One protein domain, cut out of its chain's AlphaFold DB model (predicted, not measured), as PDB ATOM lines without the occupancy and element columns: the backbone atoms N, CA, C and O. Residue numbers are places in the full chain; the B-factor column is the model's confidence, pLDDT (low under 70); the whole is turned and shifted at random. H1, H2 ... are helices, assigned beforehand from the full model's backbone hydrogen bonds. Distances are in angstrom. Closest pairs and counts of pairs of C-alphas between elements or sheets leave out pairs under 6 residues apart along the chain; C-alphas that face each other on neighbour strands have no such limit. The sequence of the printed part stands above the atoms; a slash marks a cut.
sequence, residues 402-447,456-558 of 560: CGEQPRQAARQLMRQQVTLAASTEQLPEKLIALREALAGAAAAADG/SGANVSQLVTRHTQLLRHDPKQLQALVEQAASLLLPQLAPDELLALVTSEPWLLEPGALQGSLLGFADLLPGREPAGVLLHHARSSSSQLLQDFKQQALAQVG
ATOM      1  N   CYS A 402     -61.155 -17.056 -14.915       80.25
ATOM      2  CA  CYS A 402     -60.915 -18.217 -14.049       80.25
ATOM      3  C   CYS A 402     -61.824 -18.240 -12.800       80.25
ATOM      4  O   CYS A 402     -61.817 -19.220 -12.054       80.25
ATOM      5  N   GLY A 403     -62.629 -17.200 -12.560       85.12
ATOM      6  CA  GLY A 403     -63.533 -17.088 -11.415       85.12
ATOM      7  C   GLY A 403     -62.916 -16.440 -10.172       85.12
ATOM      8  O   GLY A 403     -63.536 -16.482  -9.110       85.12
ATOM      9  N   GLU A 404     -61.727 -15.834 -10.270       85.12
ATOM     10  CA  GLU A 404     -61.193 -15.020  -9.171       85.12
ATOM     11  C   GLU A 404     -62.034 -13.753  -8.978       85.12
ATOM     12  O   GLU A 404     -62.399 -13.072  -9.942       85.12
ATOM     13  N   GLN A 405     -62.284 -13.355  -7.725       90.12
ATOM     14  CA  GLN A 405     -62.890 -12.046  -7.481       90.12
ATOM     15  C   GLN A 405     -61.938 -10.923  -7.936       90.12
ATOM     16  O   GLN A 405     -60.739 -11.013  -7.664       90.12
ATOM     17  N   PRO A 406     -62.425  -9.803  -8.514       88.56
ATOM     18  CA  PRO A 406     -61.560  -8.719  -8.999       88.56
ATOM     19  C   PRO A 406     -60.561  -8.184  -7.956       88.56
ATOM     20  O   PRO A 406     -59.407  -7.904  -8.281       88.56
ATOM     21  N   ARG A 407     -60.966  -8.113  -6.676       89.44
ATOM     22  CA  ARG A 407     -60.093  -7.716  -5.550       89.44
ATOM     23  C   ARG A 407     -59.013  -8.758  -5.209       89.44
ATOM     24  O   ARG A 407     -57.994  -8.387  -4.632       89.44
ATOM     25  N   GLN A 408     -59.220 -10.038  -5.524       86.62
ATOM     26  CA  GLN A 408     -58.226 -11.107  -5.358       86.62
ATOM     27  C   GLN A 408     -57.268 -11.137  -6.551       86.62
ATOM     28  O   GLN A 408     -56.062 -11.032  -6.336       86.62
ATOM     29  N   ALA A 409     -57.798 -11.119  -7.778       87.94
ATOM     30  CA  ALA A 409     -57.012 -11.069  -9.009       87.94
ATOM     31  C   ALA A 409     -56.020  -9.890  -9.018       87.94
ATOM     32  O   ALA A 409     -54.831 -10.077  -9.272       87.94
ATOM     33  N   ALA A 410     -56.464  -8.685  -8.636       89.00
ATOM     34  CA  ALA A 410     -55.585  -7.516  -8.527       89.00
ATOM     35  C   ALA A 410     -54.495  -7.681  -7.445       89.00
ATOM     36  O   ALA A 410     -53.352  -7.267  -7.639       89.00
ATOM     37  N   ARG A 411     -54.814  -8.327  -6.312       88.75
ATOM     38  CA  ARG A 411     -53.837  -8.623  -5.247       88.75
ATOM     39  C   ARG A 411     -52.820  -9.685  -5.671       88.75
ATOM     40  O   ARG A 411     -51.655  -9.561  -5.297       88.75
ATOM     41  N   GLN A 412     -53.228 -10.699  -6.436       84.19
ATOM     42  CA  GLN A 412     -52.299 -11.669  -7.018       84.19
ATOM     43  C   GLN A 412     -51.392 -11.005  -8.053       84.19
ATOM     44  O   GLN A 412     -50.178 -11.154  -7.952       84.19
ATOM     45  N   LEU A 413     -51.954 -10.209  -8.969       87.88
ATOM     46  CA  LEU A 413     -51.203  -9.465  -9.984       87.88
ATOM     47  C   LEU A 413     -50.105  -8.592  -9.346       87.88
ATOM     48  O   LEU A 413     -48.946  -8.712  -9.734       87.88
ATOM     49  N   MET A 414     -50.426  -7.797  -8.315       85.69
ATOM     50  CA  MET A 414     -49.411  -6.991  -7.612       85.69
ATOM     51  C   MET A 414     -48.357  -7.851  -6.894       85.69
ATOM     52  O   MET A 414     -47.164  -7.582  -7.007       85.69
ATOM     53  N   ARG A 415     -48.757  -8.926  -6.195       81.75
ATOM     54  CA  ARG A 415     -47.800  -9.849  -5.545       81.75
ATOM     55  C   ARG A 415     -46.863 -10.525  -6.552       81.75
ATOM     56  O   ARG A 415     -45.691 -10.735  -6.241       81.75
ATOM     57  N   GLN A 416     -47.367 -10.858  -7.740       77.69
ATOM     58  CA  GLN A 416     -46.586 -11.464  -8.816       77.69
ATOM     59  C   GLN A 416     -45.653 -10.460  -9.494       77.69
ATOM     60  O   GLN A 416     -44.498 -10.800  -9.713       77.69
ATOM     61  N   GLN A 417     -46.068  -9.211  -9.723       77.00
ATOM     62  CA  GLN A 417     -45.159  -8.164 -10.218       77.00
ATOM     63  C   GLN A 417     -43.949  -7.964  -9.287       77.00
ATOM     64  O   GLN A 417     -42.821  -7.879  -9.764       77.00
ATOM     65  N   VAL A 418     -44.165  -7.988  -7.965       58.88
ATOM     66  CA  VAL A 418     -43.096  -7.857  -6.952       58.88
ATOM     67  C   VAL A 418     -42.181  -9.094  -6.860       58.88
ATOM     68  O   VAL A 418     -41.051  -8.977  -6.393       58.88
ATOM     69  N   THR A 419     -42.621 -10.285  -7.292       58.41
ATOM     70  CA  THR A 419     -41.833 -11.533  -7.150       58.41
ATOM     71  C   THR A 419     -41.307 -12.134  -8.456       58.41
ATOM     72  O   THR A 419     -40.297 -12.837  -8.418       58.41
ATOM     73  N   LEU A 420     -41.952 -11.877  -9.598       53.00
ATOM     74  CA  LEU A 420     -41.645 -12.442 -10.916       53.00
ATOM     75  C   LEU A 420     -42.059 -11.478 -12.049       53.00
ATOM     76  O   LEU A 420     -43.008 -11.737 -12.793       53.00
ATOM     77  N   ALA A 421     -41.287 -10.406 -12.250       54.12
ATOM     78  CA  ALA A 421     -41.495  -9.423 -13.326       54.12
ATOM     79  C   ALA A 421     -41.537 -10.013 -14.761       54.12
ATOM     80  O   ALA A 421     -41.971  -9.335 -15.685       54.12
ATOM     81  N   ALA A 422     -41.112 -11.269 -14.951       50.16
ATOM     82  CA  ALA A 422     -41.059 -11.964 -16.241       50.16
ATOM     83  C   ALA A 422     -42.090 -13.108 -16.413       50.16
ATOM     84  O   ALA A 422     -42.006 -13.838 -17.396       50.16
ATOM     85  N   SER A 423     -43.027 -13.322 -15.473       64.19
ATOM     86  CA  SER A 423     -43.926 -14.503 -15.485       64.19
ATOM     87  C   SER A 423     -45.431 -14.186 -15.462       64.19
ATOM     88  O   SER A 423     -46.244 -15.106 -15.331       64.19
ATOM     89  N   THR A 424     -45.829 -12.918 -15.579       74.38
ATOM     90  CA  THR A 424     -47.236 -12.486 -15.470       74.38
ATOM     91  C   THR A 424     -48.147 -13.066 -16.555       74.38
ATOM     92  O   THR A 424     -49.295 -13.377 -16.254       74.38
ATOM     93  N   GLU A 425     -47.650 -13.283 -17.778       80.38
ATOM     94  CA  GLU A 425     -48.437 -13.877 -18.874       80.38
ATOM     95  C   GLU A 425     -48.776 -15.357 -18.643       80.38
ATOM     96  O   GLU A 425     -49.866 -15.797 -18.988       80.38
ATOM     97  N   GLN A 426     -47.887 -16.123 -17.997       84.12
ATOM     98  CA  GLN A 426     -48.128 -17.543 -17.696       84.12
ATOM     99  C   GLN A 426     -48.988 -17.761 -16.439       84.12
ATOM    100  O   GLN A 426     -49.351 -18.899 -16.138       84.12
ATOM    101  N   LEU A 427     -49.293 -16.713 -15.665       85.69
ATOM    102  CA  LEU A 427     -50.049 -16.844 -14.415       85.69
ATOM    103  C   LEU A 427     -51.431 -17.503 -14.630       85.69
ATOM    104  O   LEU A 427     -51.737 -18.442 -13.891       85.69
ATOM    105  N   PRO A 428     -52.246 -17.109 -15.634       86.56
ATOM    106  CA  PRO A 428     -53.540 -17.743 -15.878       86.56
ATOM    107  C   PRO A 428     -53.398 -19.175 -16.400       86.56
ATOM    108  O   PRO A 428     -54.123 -20.051 -15.940       86.56
ATOM    109  N   GLU A 429     -52.424 -19.456 -17.274       88.56
ATOM    110  CA  GLU A 429     -52.149 -20.819 -17.762       88.56
ATOM    111  C   GLU A 429     -51.791 -21.774 -16.613       88.56
ATOM    112  O   GLU A 429     -52.301 -22.891 -16.550       88.56
ATOM    113  N   LYS A 430     -50.960 -21.328 -15.659       88.25
ATOM    114  CA  LYS A 430     -50.589 -22.123 -14.476       88.25
ATOM    115  C   LYS A 430     -51.760 -22.325 -13.516       88.25
ATOM    116  O   LYS A 430     -51.881 -23.406 -12.948       88.25
ATOM    117  N   LEU A 431     -52.633 -21.329 -13.351       87.88
ATOM    118  CA  LEU A 431     -53.858 -21.455 -12.552       87.88
ATOM    119  C   LEU A 431     -54.872 -22.417 -13.187       87.88
ATOM    120  O   LEU A 431     -55.475 -23.217 -12.471       87.88
ATOM    121  N   ILE A 432     -55.026 -22.375 -14.514       88.88
ATOM    122  CA  ILE A 432     -55.861 -23.313 -15.274       88.88
ATOM    123  C   ILE A 432     -55.297 -24.731 -15.142       88.88
ATOM    124  O   ILE A 432     -56.004 -25.596 -14.640       88.88
ATOM    125  N   ALA A 433     -54.016 -24.952 -15.456       87.12
ATOM    126  CA  ALA A 433     -53.386 -26.273 -15.373       87.12
ATOM    127  C   ALA A 433     -53.439 -26.874 -13.954       87.12
ATOM    128  O   ALA A 433     -53.735 -28.056 -13.789       87.12
ATOM    129  N   LEU A 434     -53.222 -26.060 -12.912       87.69
ATOM    130  CA  LEU A 434     -53.340 -26.495 -11.514       87.69
ATOM    131  C   LEU A 434     -54.779 -26.918 -11.174       87.69
ATOM    132  O   LEU A 434     -54.990 -27.918 -10.485       87.69
ATOM    133  N   ARG A 435     -55.779 -26.175 -11.662       88.38
ATOM    134  CA  ARG A 435     -57.200 -26.479 -11.445       88.38
ATOM    135  C   ARG A 435     -57.667 -27.692 -12.247       88.38
ATOM    136  O   ARG A 435     -58.441 -28.482 -11.717       88.38
ATOM    137  N   GLU A 436     -57.201 -27.851 -13.481       90.50
ATOM    138  CA  GLU A 436     -57.487 -29.009 -14.333       90.50
ATOM    139  C   GLU A 436     -56.867 -30.285 -13.753       90.50
ATOM    140  O   GLU A 436     -57.564 -31.290 -13.646       90.50
ATOM    141  N   ALA A 437     -55.624 -30.230 -13.263       87.81
ATOM    142  CA  ALA A 437     -54.980 -31.360 -12.593       87.81
ATOM    143  C   ALA A 437     -55.726 -31.786 -11.312       87.81
ATOM    144  O   ALA A 437     -55.945 -32.974 -11.084       87.81
ATOM    145  N   LEU A 438     -56.184 -30.826 -10.496       85.38
ATOM    146  CA  LEU A 438     -57.008 -31.111  -9.314       85.38
ATOM    147  C   LEU A 438     -58.413 -31.622  -9.672       85.38
ATOM    148  O   LEU A 438     -58.942 -32.482  -8.971       85.38
ATOM    149  N   ALA A 439     -59.023 -31.125 -10.751       87.06
ATOM    150  CA  ALA A 439     -60.318 -31.611 -11.229       87.06
ATOM    151  C   ALA A 439     -60.216 -33.030 -11.815       87.06
ATOM    152  O   ALA A 439     -61.095 -33.853 -11.572       87.06
ATOM    153  N   GLY A 440     -59.126 -33.338 -12.527       88.12
ATOM    154  CA  GLY A 440     -58.801 -34.685 -12.996       88.12
ATOM    155  C   GLY A 440     -58.533 -35.649 -11.840       88.12
ATOM    156  O   GLY A 440     -59.051 -36.761 -11.845       88.12
ATOM    157  N   ALA A 441     -57.810 -35.203 -10.807       84.75
ATOM    158  CA  ALA A 441     -57.629 -35.960  -9.570       84.75
ATOM    159  C   ALA A 441     -58.971 -36.246  -8.868       84.75
ATOM    160  O   ALA A 441     -59.223 -37.384  -8.482       84.75
ATOM    161  N   ALA A 442     -59.861 -35.255  -8.757       84.19
ATOM    162  CA  ALA A 442     -61.195 -35.459  -8.190       84.19
ATOM    163  C   ALA A 442     -62.020 -36.468  -9.008       84.19
ATOM    164  O   ALA A 442     -62.495 -37.458  -8.461       84.19
ATOM    165  N   ALA A 443     -62.090 -36.297 -10.331       85.81
ATOM    166  CA  ALA A 443     -62.810 -37.204 -11.227       85.81
ATOM    167  C   ALA A 443     -62.221 -38.631 -11.289       85.81
ATOM    168  O   ALA A 443     -62.920 -39.563 -11.676       85.81
ATOM    169  N   ALA A 444     -60.951 -38.820 -10.913       83.88
ATOM    170  CA  ALA A 444     -60.326 -40.136 -10.775       83.88
ATOM    171  C   ALA A 444     -60.637 -40.824  -9.429       83.88
ATOM    172  O   ALA A 444     -60.474 -42.040  -9.323       83.88
ATOM    173  N   ALA A 445     -61.071 -40.068  -8.414       80.94
ATOM    174  CA  ALA A 445     -61.518 -40.588  -7.121       80.94
ATOM    175  C   ALA A 445     -63.034 -40.840  -7.095       80.94
ATOM    176  O   ALA A 445     -63.480 -41.902  -6.657       80.94
ATOM    177  N   ASP A 446     -63.816 -39.891  -7.617       78.69
ATOM    178  CA  ASP A 446     -65.279 -39.939  -7.691       78.69
ATOM    179  C   ASP A 446     -65.747 -40.838  -8.853       78.69
ATOM    180  O   ASP A 446     -66.332 -40.386  -9.838       78.69
ATOM    181  N   GLY A 447     -65.484 -42.145  -8.732       78.12
ATOM    182  CA  GLY A 447     -65.889 -43.164  -9.712       78.12
ATOM    183  C   GLY A 447     -67.408 -43.269  -9.928       78.12
ATOM    184  O   GLY A 447     -67.842 -43.760 -10.969       78.12
ATOM    185  N   SER A 456     -63.874 -25.918  -5.048       65.50
ATOM    186  CA  SER A 456     -62.452 -26.045  -5.408       65.50
ATOM    187  C   SER A 456     -61.787 -24.740  -5.864       65.50
ATOM    188  O   SER A 456     -60.621 -24.506  -5.546       65.50
ATOM    189  N   GLY A 457     -62.518 -23.856  -6.553       70.62
ATOM    190  CA  GLY A 457     -61.970 -22.603  -7.092       70.62
ATOM    191  C   GLY A 457     -61.413 -21.668  -6.013       70.62
ATOM    192  O   GLY A 457     -60.303 -21.160  -6.147       70.62
ATOM    193  N   ALA A 458     -62.131 -21.508  -4.897       71.69
ATOM    194  CA  ALA A 458     -61.681 -20.672  -3.781       71.69
ATOM    195  C   ALA A 458     -60.433 -21.246  -3.084       71.69
ATOM    196  O   ALA A 458     -59.576 -20.494  -2.613       71.69
ATOM    197  N   ASN A 459     -60.315 -22.576  -3.040       82.50
ATOM    198  CA  ASN A 459     -59.168 -23.271  -2.457       82.50
ATOM    199  C   ASN A 459     -57.925 -23.160  -3.360       82.50
ATOM    200  O   ASN A 459     -56.838 -22.895  -2.852       82.50
ATOM    201  N   VAL A 460     -58.082 -23.243  -4.688       84.19
ATOM    202  CA  VAL A 460     -57.010 -22.978  -5.671       84.19
ATOM    203  C   VAL A 460     -56.460 -21.552  -5.539       84.19
ATOM    204  O   VAL A 460     -55.247 -21.369  -5.420       84.19
ATOM    205  N   SER A 461     -57.332 -20.541  -5.462       83.25
ATOM    206  CA  SER A 461     -56.913 -19.148  -5.243       83.25
ATOM    207  C   SER A 461     -56.165 -18.966  -3.917       83.25
ATOM    208  O   SER A 461     -55.171 -18.238  -3.853       83.25
ATOM    209  N   GLN A 462     -56.592 -19.645  -2.843       86.12
ATOM    210  CA  GLN A 462     -55.883 -19.626  -1.557       86.12
ATOM    211  C   GLN A 462     -54.521 -20.327  -1.613       86.12
ATOM    212  O   GLN A 462     -53.560 -19.798  -1.049       86.12
ATOM    213  N   LEU A 463     -54.425 -21.470  -2.298       86.25
ATOM    214  CA  LEU A 463     -53.183 -22.219  -2.485       86.25
ATOM    215  C   LEU A 463     -52.111 -21.332  -3.128       86.25
ATOM    216  O   LEU A 463     -51.034 -21.154  -2.560       86.25
ATOM    217  N   VAL A 464     -52.433 -20.702  -4.259       87.06
ATOM    218  CA  VAL A 464     -51.505 -19.822  -4.988       87.06
ATOM    219  C   VAL A 464     -51.215 -18.525  -4.224       87.06
ATOM    220  O   VAL A 464     -50.077 -18.052  -4.212       87.06
ATOM    221  N   THR A 465     -52.199 -17.980  -3.499       85.31
ATOM    222  CA  THR A 465     -52.016 -16.788  -2.647       85.31
ATOM    223  C   THR A 465     -51.070 -17.034  -1.462       85.31
ATOM    224  O   THR A 465     -50.417 -16.088  -1.008       85.31
ATOM    225  N   ARG A 466     -50.991 -18.273  -0.951       86.44
ATOM    226  CA  ARG A 466     -50.045 -18.684   0.103       86.44
ATOM    227  C   ARG A 466     -48.685 -19.083  -0.469       86.44
ATOM    228  O   ARG A 466     -47.659 -18.635   0.034       86.44
ATOM    229  N   HIS A 467     -48.684 -19.888  -1.530       88.06
ATOM    230  CA  HIS A 467     -47.516 -20.636  -1.995       88.06
ATOM    231  C   HIS A 467     -47.105 -20.214  -3.405       88.06
ATOM    232  O   HIS A 467     -47.077 -21.012  -4.339       88.06
ATOM    233  N   THR A 468     -46.733 -18.940  -3.555       86.94
ATOM    234  CA  THR A 468     -46.299 -18.348  -4.838       86.94
ATOM    235  C   THR A 468     -45.108 -19.062  -5.486       86.94
ATOM    236  O   THR A 468     -44.892 -18.918  -6.685       86.94
ATOM    237  N   GLN A 469     -44.359 -19.870  -4.728       86.56
ATOM    238  CA  GLN A 469     -43.281 -20.711  -5.252       86.56
ATOM    239  C   GLN A 469     -43.780 -21.770  -6.249       86.56
ATOM    240  O   GLN A 469     -43.055 -22.074  -7.192       86.56
ATOM    241  N   LEU A 470     -45.025 -22.251  -6.123       85.62
ATOM    242  CA  LEU A 470     -45.622 -23.212  -7.061       85.62
ATOM    243  C   LEU A 470     -45.658 -22.673  -8.503       85.62
ATOM    244  O   LEU A 470     -45.456 -23.416  -9.459       85.62
ATOM    245  N   LEU A 471     -45.814 -21.355  -8.671       86.62
ATOM    246  CA  LEU A 471     -45.824 -20.690  -9.979       86.62
ATOM    247  C   LEU A 471     -44.442 -20.617 -10.654       86.62
ATOM    248  O   LEU A 471     -44.352 -20.184 -11.805       86.62
ATOM    249  N   ARG A 472     -43.367 -21.062  -9.988       88.94
ATOM    250  CA  ARG A 472     -42.037 -21.215 -10.607       88.94
ATOM    251  C   ARG A 472     -41.950 -22.435 -11.524       88.94
ATOM    252  O   ARG A 472     -41.112 -22.438 -12.420       88.94
ATOM    253  N   HIS A 473     -42.805 -23.439 -11.334       89.62
ATOM    254  CA  HIS A 473     -42.833 -24.623 -12.190       89.62
ATOM    255  C   HIS A 473     -43.448 -24.320 -13.567       89.62
ATOM    256  O   HIS A 473     -44.221 -23.371 -13.739       89.62
ATOM    257  N   ASP A 474     -43.094 -25.132 -14.560       92.75
ATOM    258  CA  ASP A 474     -43.831 -25.247 -15.825       92.75
ATOM    259  C   ASP A 474     -45.246 -25.787 -15.513       92.75
ATOM    260  O   ASP A 474     -45.342 -26.745 -14.737       92.75
ATOM    261  N   PRO A 475     -46.340 -25.224 -16.073       88.75
ATOM    262  CA  PRO A 475     -47.693 -25.756 -15.877       88.75
ATOM    263  C   PRO A 475     -47.790 -27.270 -16.121       88.75
ATOM    264  O   PRO A 475     -48.481 -27.957 -15.373       88.75
ATOM    265  N   LYS A 476     -47.042 -27.819 -17.089       92.56
ATOM    266  CA  LYS A 476     -47.018 -29.262 -17.390       92.56
ATOM    267  C   LYS A 476     -46.313 -30.082 -16.315       92.56
ATOM    268  O   LYS A 476     -46.740 -31.192 -16.011       92.56
ATOM    269  N   GLN A 477     -45.242 -29.545 -15.728       93.12
ATOM    270  CA  GLN A 477     -44.573 -30.181 -14.590       93.12
ATOM    271  C   GLN A 477     -45.490 -30.175 -13.370       93.12
ATOM    272  O   GLN A 477     -45.628 -31.200 -12.713       93.12
ATOM    273  N   LEU A 478     -46.141 -29.042 -13.089       90.00
ATOM    274  CA  LEU A 478     -47.045 -28.918 -11.951       90.00
ATOM    275  C   LEU A 478     -48.267 -29.833 -12.097       90.00
ATOM    276  O   LEU A 478     -48.627 -30.500 -11.129       90.00
ATOM    277  N   GLN A 479     -48.851 -29.932 -13.295       92.19
ATOM    278  CA  GLN A 479     -49.892 -30.916 -13.598       92.19
ATOM    279  C   GLN A 479     -49.406 -32.342 -13.304       92.19
ATOM    280  O   GLN A 479     -50.033 -33.039 -12.512       92.19
ATOM    281  N   ALA A 480     -48.260 -32.751 -13.858       93.31
ATOM    282  CA  ALA A 480     -47.710 -34.089 -13.637       93.31
ATOM    283  C   ALA A 480     -47.392 -34.376 -12.153       93.31
ATOM    284  O   ALA A 480     -47.563 -35.502 -11.696       93.31
ATOM    285  N   LEU A 481     -46.972 -33.366 -11.383       92.50
ATOM    286  CA  LEU A 481     -46.726 -33.474  -9.938       92.50
ATOM    287  C   LEU A 481     -48.029 -33.620  -9.139       92.50
ATOM    288  O   LEU A 481     -48.074 -34.413  -8.200       92.50
ATOM    289  N   VAL A 482     -49.097 -32.916  -9.524       91.31
ATOM    290  CA  VAL A 482     -50.434 -33.077  -8.928       91.31
ATOM    291  C   VAL A 482     -51.041 -34.434  -9.298       91.31
ATOM    292  O   VAL A 482     -51.567 -35.108  -8.420       91.31
ATOM    293  N   GLU A 483     -50.906 -34.892 -10.545       92.31
ATOM    294  CA  GLU A 483     -51.339 -36.228 -10.988       92.31
ATOM    295  C   GLU A 483     -50.537 -37.356 -10.305       92.31
ATOM    296  O   GLU A 483     -51.101 -38.385  -9.920       92.31
ATOM    297  N   GLN A 484     -49.235 -37.160 -10.074       92.62
ATOM    298  CA  GLN A 484     -48.401 -38.089  -9.306       92.62
ATOM    299  C   GLN A 484     -48.780 -38.101  -7.816       92.62
ATOM    300  O   GLN A 484     -48.899 -39.173  -7.227       92.62
ATOM    301  N   ALA A 485     -49.014 -36.937  -7.202       90.56
ATOM    302  CA  ALA A 485     -49.513 -36.855  -5.830       90.56
ATOM    303  C   ALA A 485     -50.876 -37.551  -5.703       90.56
ATOM    304  O   ALA A 485     -51.074 -38.373  -4.812       90.56
ATOM    305  N   ALA A 486     -51.791 -37.271  -6.632       91.00
ATOM    306  CA  ALA A 486     -53.125 -37.846  -6.690       91.00
ATOM    307  C   ALA A 486     -53.089 -39.375  -6.827       91.00
ATOM    308  O   ALA A 486     -53.639 -40.076  -5.984       91.00
ATOM    309  N   SER A 487     -52.385 -39.914  -7.823       92.12
ATOM    310  CA  SER A 487     -52.298 -41.370  -8.036       92.12
ATOM    311  C   SER A 487     -51.676 -42.144  -6.861       92.12
ATOM    312  O   SER A 487     -51.969 -43.328  -6.698       92.12
ATOM    313  N   LEU A 488     -50.872 -41.489  -6.016       91.31
ATOM    314  CA  LEU A 488     -50.273 -42.087  -4.818       91.31
ATOM    315  C   LEU A 488     -51.103 -41.883  -3.533       91.31
ATOM    316  O   LEU A 488     -50.993 -42.697  -2.616       91.31
ATOM    317  N   LEU A 489     -51.920 -40.826  -3.446       90.69
ATOM    318  CA  LEU A 489     -52.638 -40.428  -2.222       90.69
ATOM    319  C   LEU A 489     -54.162 -40.625  -2.280       90.69
ATOM    320  O   LEU A 489     -54.755 -40.920  -1.245       90.69
ATOM    321  N   LEU A 490     -54.803 -40.524  -3.450       86.94
ATOM    322  CA  LEU A 490     -56.252 -40.738  -3.613       86.94
ATOM    323  C   LEU A 490     -56.763 -42.111  -3.136       86.94
ATOM    324  O   LEU A 490     -57.892 -42.167  -2.657       86.94
ATOM    325  N   PRO A 491     -55.979 -43.213  -3.155       89.00
ATOM    326  CA  PRO A 491     -56.397 -44.462  -2.512       89.00
ATOM    327  C   PRO A 491     -56.599 -44.369  -0.986       89.00
ATOM    328  O   PRO A 491     -57.022 -45.351  -0.378       89.00
ATOM    329  N   GLN A 492     -56.251 -43.237  -0.353       87.94
ATOM    330  CA  GLN A 492     -56.320 -43.021   1.097       87.94
ATOM    331  C   GLN A 492     -56.852 -41.641   1.542       87.94
ATOM    332  O   GLN A 492     -57.093 -41.470   2.738       87.94
ATOM    333  N   LEU A 493     -56.999 -40.665   0.637       88.56
ATOM    334  CA  LEU A 493     -57.473 -39.302   0.918       88.56
ATOM    335  C   LEU A 493     -58.538 -38.878  -0.101       88.56
ATOM    336  O   LEU A 493     -58.370 -39.092  -1.302       88.56
ATOM    337  N   ALA A 494     -59.583 -38.191   0.361       88.06
ATOM    338  CA  ALA A 494     -60.556 -37.554  -0.526       88.06
ATOM    339  C   ALA A 494     -59.940 -36.352  -1.287       88.06
ATOM    340  O   ALA A 494     -58.964 -35.759  -0.814       88.06
ATOM    341  N   PRO A 495     -60.508 -35.913  -2.430       84.31
ATOM    342  CA  PRO A 495     -59.951 -34.805  -3.218       84.31
ATOM    343  C   PRO A 495     -59.816 -33.483  -2.441       84.31
ATOM    344  O   PRO A 495     -58.800 -32.795  -2.563       84.31
ATOM    345  N   ASP A 496     -60.789 -33.156  -1.583       85.38
ATOM    346  CA  ASP A 496     -60.718 -31.990  -0.688       85.38
ATOM    347  C   ASP A 496     -59.629 -32.141   0.394       85.38
ATOM    348  O   ASP A 496     -59.012 -31.150   0.787       85.38
ATOM    349  N   GLU A 497     -59.335 -33.363   0.855       88.62
ATOM    350  CA  GLU A 497     -58.249 -33.625   1.809       88.62
ATOM    351  C   GLU A 497     -56.876 -33.522   1.141       88.62
ATOM    352  O   GLU A 497     -55.963 -32.936   1.719       88.62
ATOM    353  N   LEU A 498     -56.738 -34.017  -0.094       87.56
ATOM    354  CA  LEU A 498     -55.538 -33.846  -0.915       87.56
ATOM    355  C   LEU A 498     -55.265 -32.357  -1.179       87.56
ATOM    356  O   LEU A 498     -54.144 -31.884  -0.986       87.56
ATOM    357  N   LEU A 499     -56.299 -31.592  -1.534       87.19
ATOM    358  CA  LEU A 499     -56.202 -30.146  -1.719       87.19
ATOM    359  C   LEU A 499     -55.870 -29.421  -0.404       87.19
ATOM    360  O   LEU A 499     -55.023 -28.525  -0.387       87.19
ATOM    361  N   ALA A 500     -56.464 -29.834   0.717       88.44
ATOM    362  CA  ALA A 500     -56.144 -29.299   2.036       88.44
ATOM    363  C   ALA A 500     -54.699 -29.616   2.467       88.44
ATOM    364  O   ALA A 500     -54.055 -28.745   3.056       88.44
ATOM    365  N   LEU A 501     -54.194 -30.814   2.154       89.12
ATOM    366  CA  LEU A 501     -52.832 -31.273   2.427       89.12
ATOM    367  C   LEU A 501     -51.808 -30.462   1.628       89.12
ATOM    368  O   LEU A 501     -50.906 -29.881   2.228       89.12
ATOM    369  N   VAL A 502     -52.001 -30.341   0.311       89.06
ATOM    370  CA  VAL A 502     -51.178 -29.513  -0.593       89.06
ATOM    371  C   VAL A 502     -51.223 -28.025  -0.197       89.06
ATOM    372  O   VAL A 502     -50.235 -27.308  -0.345       89.06
ATOM    373  N   THR A 503     -52.335 -27.556   0.385       88.56
ATOM    374  CA  THR A 503     -52.469 -26.178   0.899       88.56
ATOM    375  C   THR A 503     -51.747 -25.945   2.234       88.56
ATOM    376  O   THR A 503     -51.353 -24.808   2.516       88.56
ATOM    377  N   SER A 504     -51.524 -26.976   3.055       89.88
ATOM    378  CA  SER A 504     -50.602 -26.898   4.204       89.88
ATOM    379  C   SER A 504     -49.139 -27.085   3.795       89.88
ATOM    380  O   SER A 504     -48.302 -26.263   4.156       89.88
ATOM    381  N   GLU A 505     -48.849 -28.116   3.001       92.38
ATOM    382  CA  GLU A 505     -47.507 -28.650   2.758       92.38
ATOM    383  C   GLU A 505     -47.143 -28.574   1.258       92.38
ATOM    384  O   GLU A 505     -47.100 -29.593   0.566       92.38
ATOM    385  N   PRO A 506     -46.867 -27.371   0.710       88.19
ATOM    386  CA  PRO A 506     -46.639 -27.174  -0.728       88.19
ATOM    387  C   PRO A 506     -45.363 -27.846  -1.235       88.19
ATOM    388  O   PRO A 506     -45.246 -28.109  -2.426       88.19
ATOM    389  N   TRP A 507     -44.417 -28.134  -0.337       90.19
ATOM    390  CA  TRP A 507     -43.170 -28.830  -0.648       90.19
ATOM    391  C   TRP A 507     -43.409 -30.274  -1.109       90.19
ATOM    392  O   TRP A 507     -42.534 -30.856  -1.737       90.19
ATOM    393  N   LEU A 508     -44.604 -30.842  -0.889       89.19
ATOM    394  CA  LEU A 508     -45.010 -32.090  -1.539       89.19
ATOM    395  C   LEU A 508     -45.009 -31.954  -3.073       89.19
ATOM    396  O   LEU A 508     -44.679 -32.908  -3.763       89.19
ATOM    397  N   LEU A 509     -45.302 -30.772  -3.623       89.44
ATOM    398  CA  LEU A 509     -45.221 -30.519  -5.065       89.44
ATOM    399  C   LEU A 509     -43.804 -30.148  -5.548       89.44
ATOM    400  O   LEU A 509     -43.652 -29.770  -6.706       89.44
ATOM    401  N   GLU A 510     -42.752 -30.263  -4.726       90.00
ATOM    402  CA  GLU A 510     -41.378 -30.127  -5.231       90.00
ATOM    403  C   GLU A 510     -40.909 -31.419  -5.941       90.00
ATOM    404  O   GLU A 510     -41.101 -32.525  -5.420       90.00
ATOM    405  N   PRO A 511     -40.251 -31.323  -7.118       83.81
ATOM    406  CA  PRO A 511     -39.718 -32.478  -7.838       83.81
ATOM    407  C   PRO A 511     -38.827 -33.377  -6.966       83.81
ATOM    408  O   PRO A 511     -37.769 -32.968  -6.496       83.81
ATOM    409  N   GLY A 512     -39.256 -34.627  -6.777       85.44
ATOM    410  CA  GLY A 512     -38.564 -35.632  -5.962       85.44
ATOM    411  C   GLY A 512     -38.980 -35.677  -4.485       85.44
ATOM    412  O   GLY A 512     -38.773 -36.708  -3.846       85.44
ATOM    413  N   ALA A 513     -39.638 -34.642  -3.948       84.69
ATOM    414  CA  ALA A 513     -40.050 -34.602  -2.542       84.69
ATOM    415  C   ALA A 513     -41.094 -35.681  -2.204       84.69
ATOM    416  O   ALA A 513     -40.933 -36.399  -1.213       84.69
ATOM    417  N   LEU A 514     -42.102 -35.872  -3.068       79.19
ATOM    418  CA  LEU A 514     -43.037 -37.007  -3.005       79.19
ATOM    419  C   LEU A 514     -42.308 -38.351  -3.052       79.19
ATOM    420  O   LEU A 514     -42.620 -39.245  -2.273       79.19
ATOM    421  N   GLN A 515     -41.328 -38.499  -3.946       75.81
ATOM    422  CA  GLN A 515     -40.678 -39.786  -4.192       75.81
ATOM    423  C   GLN A 515     -39.790 -40.223  -3.019       75.81
ATOM    424  O   GLN A 515     -39.785 -41.402  -2.680       75.81
ATOM    425  N   GLY A 516     -39.103 -39.289  -2.353       74.50
ATOM    426  CA  GLY A 516     -38.398 -39.569  -1.098       74.50
ATOM    427  C   GLY A 516     -39.349 -39.774   0.087       74.50
ATOM    428  O   GLY A 516     -39.227 -40.749   0.826       74.50
ATOM    429  N   SER A 517     -40.336 -38.888   0.255       71.00
ATOM    430  CA  SER A 517     -41.194 -38.881   1.451       71.00
ATOM    431  C   SER A 517     -42.195 -40.034   1.485       71.00
ATOM    432  O   SER A 517     -42.461 -40.573   2.558       71.00
ATOM    433  N   LEU A 518     -42.745 -40.444   0.336       63.09
ATOM    434  CA  LEU A 518     -43.733 -41.527   0.278       63.09
ATOM    435  C   LEU A 518     -43.114 -42.918   0.425       63.09
ATOM    436  O   LEU A 518     -43.788 -43.806   0.941       63.09
ATOM    437  N   LEU A 519     -41.837 -43.104   0.070       59.38
ATOM    438  CA  LEU A 519     -41.099 -44.313   0.457       59.38
ATOM    439  C   LEU A 519     -40.990 -44.405   1.988       59.38
ATOM    440  O   LEU A 519     -41.287 -45.450   2.559       59.38
ATOM    441  N   GLY A 520     -40.689 -43.284   2.658       64.25
ATOM    442  CA  GLY A 520     -40.711 -43.197   4.121       64.25
ATOM    443  C   GLY A 520     -42.091 -43.478   4.733       64.25
ATOM    444  O   GLY A 520     -42.188 -44.238   5.690       64.25
ATOM    445  N   PHE A 521     -43.172 -42.916   4.177       56.88
ATOM    446  CA  PHE A 521     -44.536 -43.186   4.661       56.88
ATOM    447  C   PHE A 521     -44.982 -44.639   4.442       56.88
ATOM    448  O   PHE A 521     -45.659 -45.188   5.309       56.88
ATOM    449  N   ALA A 522     -44.617 -45.270   3.322       52.69
ATOM    450  CA  ALA A 522     -45.021 -46.642   3.015       52.69
ATOM    451  C   ALA A 522     -44.428 -47.664   4.005       52.69
ATOM    452  O   ALA A 522     -45.156 -48.529   4.493       52.69
ATOM    453  N   ASP A 523     -43.147 -47.523   4.361       52.31
ATOM    454  CA  ASP A 523     -42.484 -48.397   5.342       52.31
ATOM    455  C   ASP A 523     -42.941 -48.135   6.796       52.31
ATOM    456  O   ASP A 523     -42.801 -49.003   7.661       52.31
ATOM    457  N   LEU A 524     -43.518 -46.959   7.083       48.75
ATOM    458  CA  LEU A 524     -43.980 -46.562   8.422       48.75
ATOM    459  C   LEU A 524     -45.441 -46.932   8.741       48.75
ATOM    460  O   LEU A 524     -45.893 -46.663   9.856       48.75
ATOM    461  N   LEU A 525     -46.180 -47.571   7.822       44.44
ATOM    462  CA  LEU A 525     -47.605 -47.908   7.998       44.44
ATOM    463  C   LEU A 525     -47.921 -49.426   8.028       44.44
ATOM    464  O   LEU A 525     -48.743 -49.906   7.244       44.44
ATOM    465  N   PRO A 526     -47.369 -50.215   8.977       39.97
ATOM    466  CA  PRO A 526     -47.794 -51.594   9.228       39.97
ATOM    467  C   PRO A 526     -49.119 -51.647  10.026       39.97
ATOM    468  O   PRO A 526     -49.210 -52.290  11.072       39.97
ATOM    469  N   GLY A 527     -50.160 -50.957   9.554       46.72
ATOM    470  CA  GLY A 527     -51.456 -50.864  10.228       46.72
ATOM    471  C   GLY A 527     -52.525 -50.217   9.349       46.72
ATOM    472  O   GLY A 527     -52.249 -49.265   8.631       46.72
ATOM    473  N   ARG A 528     -53.759 -50.731   9.405       41.16
ATOM    474  CA  ARG A 528     -54.884 -50.303   8.548       41.16
ATOM    475  C   ARG A 528     -55.643 -49.086   9.108       41.16
ATOM    476  O   ARG A 528     -56.862 -49.009   8.978       41.16
ATOM    477  N   GLU A 529     -54.920 -48.169   9.741       49.59
ATOM    478  CA  GLU A 529     -55.418 -46.829  10.066       49.59
ATOM    479  C   GLU A 529     -55.445 -45.997   8.771       49.59
ATOM    480  O   GLU A 529     -54.478 -46.050   8.008       49.59
ATOM    481  N   PRO A 530     -56.511 -45.233   8.477       52.81
ATOM    482  CA  PRO A 530     -56.536 -44.386   7.289       52.81
ATOM    483  C   PRO A 530     -55.525 -43.240   7.439       52.81
ATOM    484  O   PRO A 530     -55.499 -42.566   8.472       52.81
ATOM    485  N   ALA A 531     -54.729 -42.962   6.399       50.25
ATOM    486  CA  ALA A 531     -53.714 -41.898   6.431       50.25
ATOM    487  C   ALA A 531     -54.285 -40.522   6.835       50.25
ATOM    488  O   ALA A 531     -53.595 -39.743   7.497       50.25
ATOM    489  N   GLY A 532     -55.560 -40.257   6.524       46.88
ATOM    490  CA  GLY A 532     -56.301 -39.088   7.003       46.88
ATOM    491  C   GLY A 532     -56.281 -38.918   8.529       46.88
ATOM    492  O   GLY A 532     -56.061 -37.806   8.996       46.88
ATOM    493  N   VAL A 533     -56.401 -39.987   9.330       50.69
ATOM    494  CA  VAL A 533     -56.348 -39.901  10.808       50.69
ATOM    495  C   VAL A 533     -54.959 -39.499  11.297       50.69
ATOM    496  O   VAL A 533     -54.849 -38.634  12.164       50.69
ATOM    497  N   LEU A 534     -53.890 -40.052  10.719       51.53
ATOM    498  CA  LEU A 534     -52.516 -39.700  11.097       51.53
ATOM    499  C   LEU A 534     -52.140 -38.280  10.649       51.53
ATOM    500  O   LEU A 534     -51.526 -37.543  11.421       51.53
ATOM    501  N   LEU A 535     -52.587 -37.848   9.468       51.28
ATOM    502  CA  LEU A 535     -52.460 -36.455   9.032       51.28
ATOM    503  C   LEU A 535     -53.283 -35.505   9.914       51.28
ATOM    504  O   LEU A 535     -52.784 -34.449  10.293       51.28
ATOM    505  N   HIS A 536     -54.496 -35.879  10.324       45.72
ATOM    506  CA  HIS A 536     -55.319 -35.078  11.235       45.72
ATOM    507  C   HIS A 536     -54.743 -35.040  12.665       45.72
ATOM    508  O   HIS A 536     -54.867 -34.025  13.360       45.72
ATOM    509  N   HIS A 537     -54.035 -36.092  13.094       45.78
ATOM    510  CA  HIS A 537     -53.252 -36.084  14.330       45.78
ATOM    511  C   HIS A 537     -52.009 -35.195  14.218       45.78
ATOM    512  O   HIS A 537     -51.776 -34.400  15.123       45.78
ATOM    513  N   ALA A 538     -51.265 -35.224  13.109       46.19
ATOM    514  CA  ALA A 538     -50.154 -34.297  12.861       46.19
ATOM    515  C   ALA A 538     -50.621 -32.827  12.775       46.19
ATOM    516  O   ALA A 538     -49.944 -31.922  13.260       46.19
ATOM    517  N   ARG A 539     -51.820 -32.586  12.228       46.41
ATOM    518  CA  ARG A 539     -52.445 -31.255  12.116       46.41
ATOM    519  C   ARG A 539     -52.932 -30.689  13.457       46.41
ATOM    520  O   ARG A 539     -53.042 -29.474  13.593       46.41
ATOM    521  N   SER A 540     -53.224 -31.553  14.431       43.69
ATOM    522  CA  SER A 540     -53.647 -31.181  15.796       43.69
ATOM    523  C   SER A 540     -52.516 -31.251  16.834       43.69
ATOM    524  O   SER A 540     -52.567 -30.548  17.840       43.69
ATOM    525  N   SER A 541     -51.470 -32.034  16.567       41.28
ATOM    526  CA  SER A 541     -50.274 -32.217  17.405       41.28
ATOM    527  C   SER A 541     -49.121 -31.400  16.814       41.28
ATOM    528  O   SER A 541     -48.192 -31.935  16.208       41.28
ATOM    529  N   SER A 542     -49.262 -30.077  16.889       53.88
ATOM    530  CA  SER A 542     -48.549 -29.134  16.024       53.88
ATOM    531  C   SER A 542     -47.029 -29.049  16.247       53.88
ATOM    532  O   SER A 542     -46.498 -29.399  17.300       53.88
ATOM    533  N   SER A 543     -46.352 -28.579  15.190       46.09
ATOM    534  CA  SER A 543     -44.900 -28.409  14.991       46.09
ATOM    535  C   SER A 543     -44.003 -29.636  15.195       46.09
ATOM    536  O   SER A 543     -43.299 -29.980  14.252       46.09
ATOM    537  N   GLN A 544     -43.992 -30.287  16.360       45.12
ATOM    538  CA  GLN A 544     -42.921 -31.218  16.749       45.12
ATOM    539  C   GLN A 544     -42.789 -32.415  15.789       45.12
ATOM    540  O   GLN A 544     -41.765 -32.555  15.127       45.12
ATOM    541  N   LEU A 545     -43.846 -33.220  15.621       48.75
ATOM    542  CA  LEU A 545     -43.818 -34.404  14.744       48.75
ATOM    543  C   LEU A 545     -43.566 -34.051  13.268       48.75
ATOM    544  O   LEU A 545     -42.907 -34.805  12.559       48.75
ATOM    545  N   LEU A 546     -44.052 -32.893  12.809       54.19
ATOM    546  CA  LEU A 546     -43.817 -32.395  11.449       54.19
ATOM    547  C   LEU A 546     -42.382 -31.880  11.253       54.19
ATOM    548  O   LEU A 546     -41.821 -32.047  10.172       54.19
ATOM    549  N   GLN A 547     -41.755 -31.305  12.285       56.66
ATOM    550  CA  GLN A 547     -40.335 -30.942  12.267       56.66
ATOM    551  C   GLN A 547     -39.435 -32.176  12.321       56.66
ATOM    552  O   GLN A 547     -38.497 -32.257  11.530       56.66
ATOM    553  N   ASP A 548     -39.734 -33.142  13.189       55.94
ATOM    554  CA  ASP A 548     -38.969 -34.384  13.317       55.94
ATOM    555  C   ASP A 548     -39.065 -35.215  12.020       55.94
ATOM    556  O   ASP A 548     -38.045 -35.666  11.494       55.94
ATOM    557  N   PHE A 549     -40.262 -35.312  11.420       50.44
ATOM    558  CA  PHE A 549     -40.457 -35.915  10.097       50.44
ATOM    559  C   PHE A 549     -39.698 -35.158   8.998       50.44
ATOM    560  O   PHE A 549     -38.983 -35.774   8.210       50.44
ATOM    561  N   LYS A 550     -39.789 -33.820   8.954       55.66
ATOM    562  CA  LYS A 550     -39.060 -33.007   7.967       55.66
ATOM    563  C   LYS A 550     -37.543 -33.177   8.096       55.66
ATOM    564  O   LYS A 550     -36.860 -33.265   7.079       55.66
ATOM    565  N   GLN A 551     -37.014 -33.269   9.317       63.28
ATOM    566  CA  GLN A 551     -35.599 -33.566   9.554       63.28
ATOM    567  C   GLN A 551     -35.224 -34.977   9.082       63.28
ATOM    568  O   GLN A 551     -34.186 -35.129   8.443       63.28
ATOM    569  N   GLN A 552     -36.060 -35.994   9.322       56.06
ATOM    570  CA  GLN A 552     -35.815 -37.349   8.810       56.06
ATOM    571  C   GLN A 552     -35.862 -37.423   7.277       56.06
ATOM    572  O   GLN A 552     -34.972 -38.025   6.679       56.06
ATOM    573  N   ALA A 553     -36.842 -36.782   6.633       51.25
ATOM    574  CA  ALA A 553     -36.960 -36.748   5.176       51.25
ATOM    575  C   ALA A 553     -35.747 -36.058   4.524       51.25
ATOM    576  O   ALA A 553     -35.122 -36.624   3.627       51.25
ATOM    577  N   LEU A 554     -35.343 -34.884   5.029       53.03
ATOM    578  CA  LEU A 554     -34.137 -34.184   4.567       53.03
ATOM    579  C   LEU A 554     -32.871 -35.031   4.786       53.03
ATOM    580  O   LEU A 554     -32.068 -35.184   3.863       53.03
ATOM    581  N   ALA A 555     -32.730 -35.660   5.958       57.69
ATOM    582  CA  ALA A 555     -31.587 -36.512   6.282       57.69
ATOM    583  C   ALA A 555     -31.478 -37.762   5.389       57.69
ATOM    584  O   ALA A 555     -30.362 -38.168   5.070       57.69
ATOM    585  N   GLN A 556     -32.598 -38.360   4.958       49.56
ATOM    586  CA  GLN A 556     -32.585 -39.492   4.020       49.56
ATOM    587  C   GLN A 556     -32.294 -39.068   2.574       49.56
ATOM    588  O   GLN A 556     -31.571 -39.771   1.870       49.56
ATOM    589  N   VAL A 557     -32.802 -37.912   2.130       46.47
ATOM    590  CA  VAL A 557     -32.517 -37.364   0.787       46.47
ATOM    591  C   VAL A 557     -31.101 -36.756   0.707       46.47
ATOM    592  O   VAL A 557     -30.574 -36.527  -0.380       46.47
ATOM    593  N   GLY A 558     -30.441 -36.528   1.849       46.72
ATOM    594  CA  GLY A 558     -29.083 -35.979   1.931       46.72
ATOM    595  C   GLY A 558     -29.010 -34.460   1.733       46.72
ATOM    596  O   GLY A 558     -27.913 -33.910   1.611       46.72
TER     597      GLY A 558
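This is residues 402 to 447 and 456 to 558 of the 560 residues of an uncharacterized protein of Tetradesmus obliquus (UniProt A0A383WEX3). Two helices side by side, H2 and H5, run roughly along the long axis of the model, and four helices, H1, H3, H6 and H9, follow one another in a row along that axis, each running the same way as its neighbour in the row, with H3 and H6 over H2 and with H1 and H9 beyond them, apart from both H2 and H5. H3 and H6, the inner two of the row, pack on H2 at steep tilts, while H1 and H9 are more loosely set at the row's two ends. H8 runs nearly in the direction of H5 near the H9 end, H10 crosses H8 there, and residues 522 to 528, of which 522 and 523 belong to H8, stick out free. The printed part has 149 residues with ten named helices, H1 to H10 in chain order, and no named strand; its class is all helix. It is compact, with a radius of gyration of the C-alphas of 16.2 A and spans of 47 by 38 by 28 A.

The longest helix, H2, residues 427 to 445, touches H5, residues 475 to 489, the same way at a shallow tilt of 23 degrees; their closest C-alphas, of Lys 430 and Pro 475, are 4.9 A apart. With residues 431 to 435 alone, H2 touches H3, residues 456 to 466, opposite ways at a steep tilt of 50 degrees; the closest C-alphas are those of Arg 435 and Val 460, 6.8 A. With residues 438 to 445 alone, H2 touches H6, residues 495 to 504, opposite ways at a steep tilt of 45 degrees; the closest C-alphas are those of Ala 442 and Pro 495, 5.2 A. H3 and H6 touch, the same way at a shallow tilt of 12 degrees, with the C-alphas of Leu 463 and Thr 503 closest at 5.3 A. H1, residues 406 to 419, is close to H3 but not clearly touching, at a shallow tilt of 33 degrees, only just short of steep; the C-alphas of Gln 412 and Thr 465 are closest at 6.7 A. H9, residues 531 to 540, is close to H6 but not clearly touching, at a tilt of 37 degrees, only just steep; the C-alphas of Glu 497 and Gly 532 are closest at 7.8 A. H7, residues 506 to 509, touches H5, with the C-alphas of Leu 481 and Leu 509 5.9 A apart, the closest. H4, residues 468 to 472, is close to H7 but not clearly touching; the C-alphas of Leu 470 and Pro 506 are closest at 7.5 A. H10, residues 544 to 557, touches H8, residues 513 to 523, with residues 553 to 557 alone, and is only just about perpendicular to it at 72 degrees; the closest C-alphas, of Ser 517 and Ala 553, are 6.0 A apart. H1 and H10 are apart. Every O i to N i+4 pair is within hydrogen-bond range in H2, H3, H5, H6, H9 and H10, against 9 of 10 in H1, 6 of 7 in H8 and 0 of 1 in H4, where 2 of 2 O i to N i+3 pairs are within range; H7 is too short for an i+4 pair.

From first to last C-alpha H2 measures 27.4 A, H5 20.6 A, and H1 and H10 20.0 A each. C-alpha 427, where H2 begins, is at (-50.049, -16.844, -14.415). H1 begins at C-alpha 406, (-61.560, -8.719, -8.999), and H10 ends at C-alpha 557, (-32.517, -37.364, 0.787).

The C-alphas of Ala 421 and Gly 527 are the two farthest apart, 48.7 A. Residues 448 to 455 are not printed, and C-alphas 447 and 456 are 18.0 A apart across this cut. Of the links printed whole, none is long. Mean pLDDT of the printed part is 75.2; residues 418 to 423, 456 and 518 to 558 are under 70.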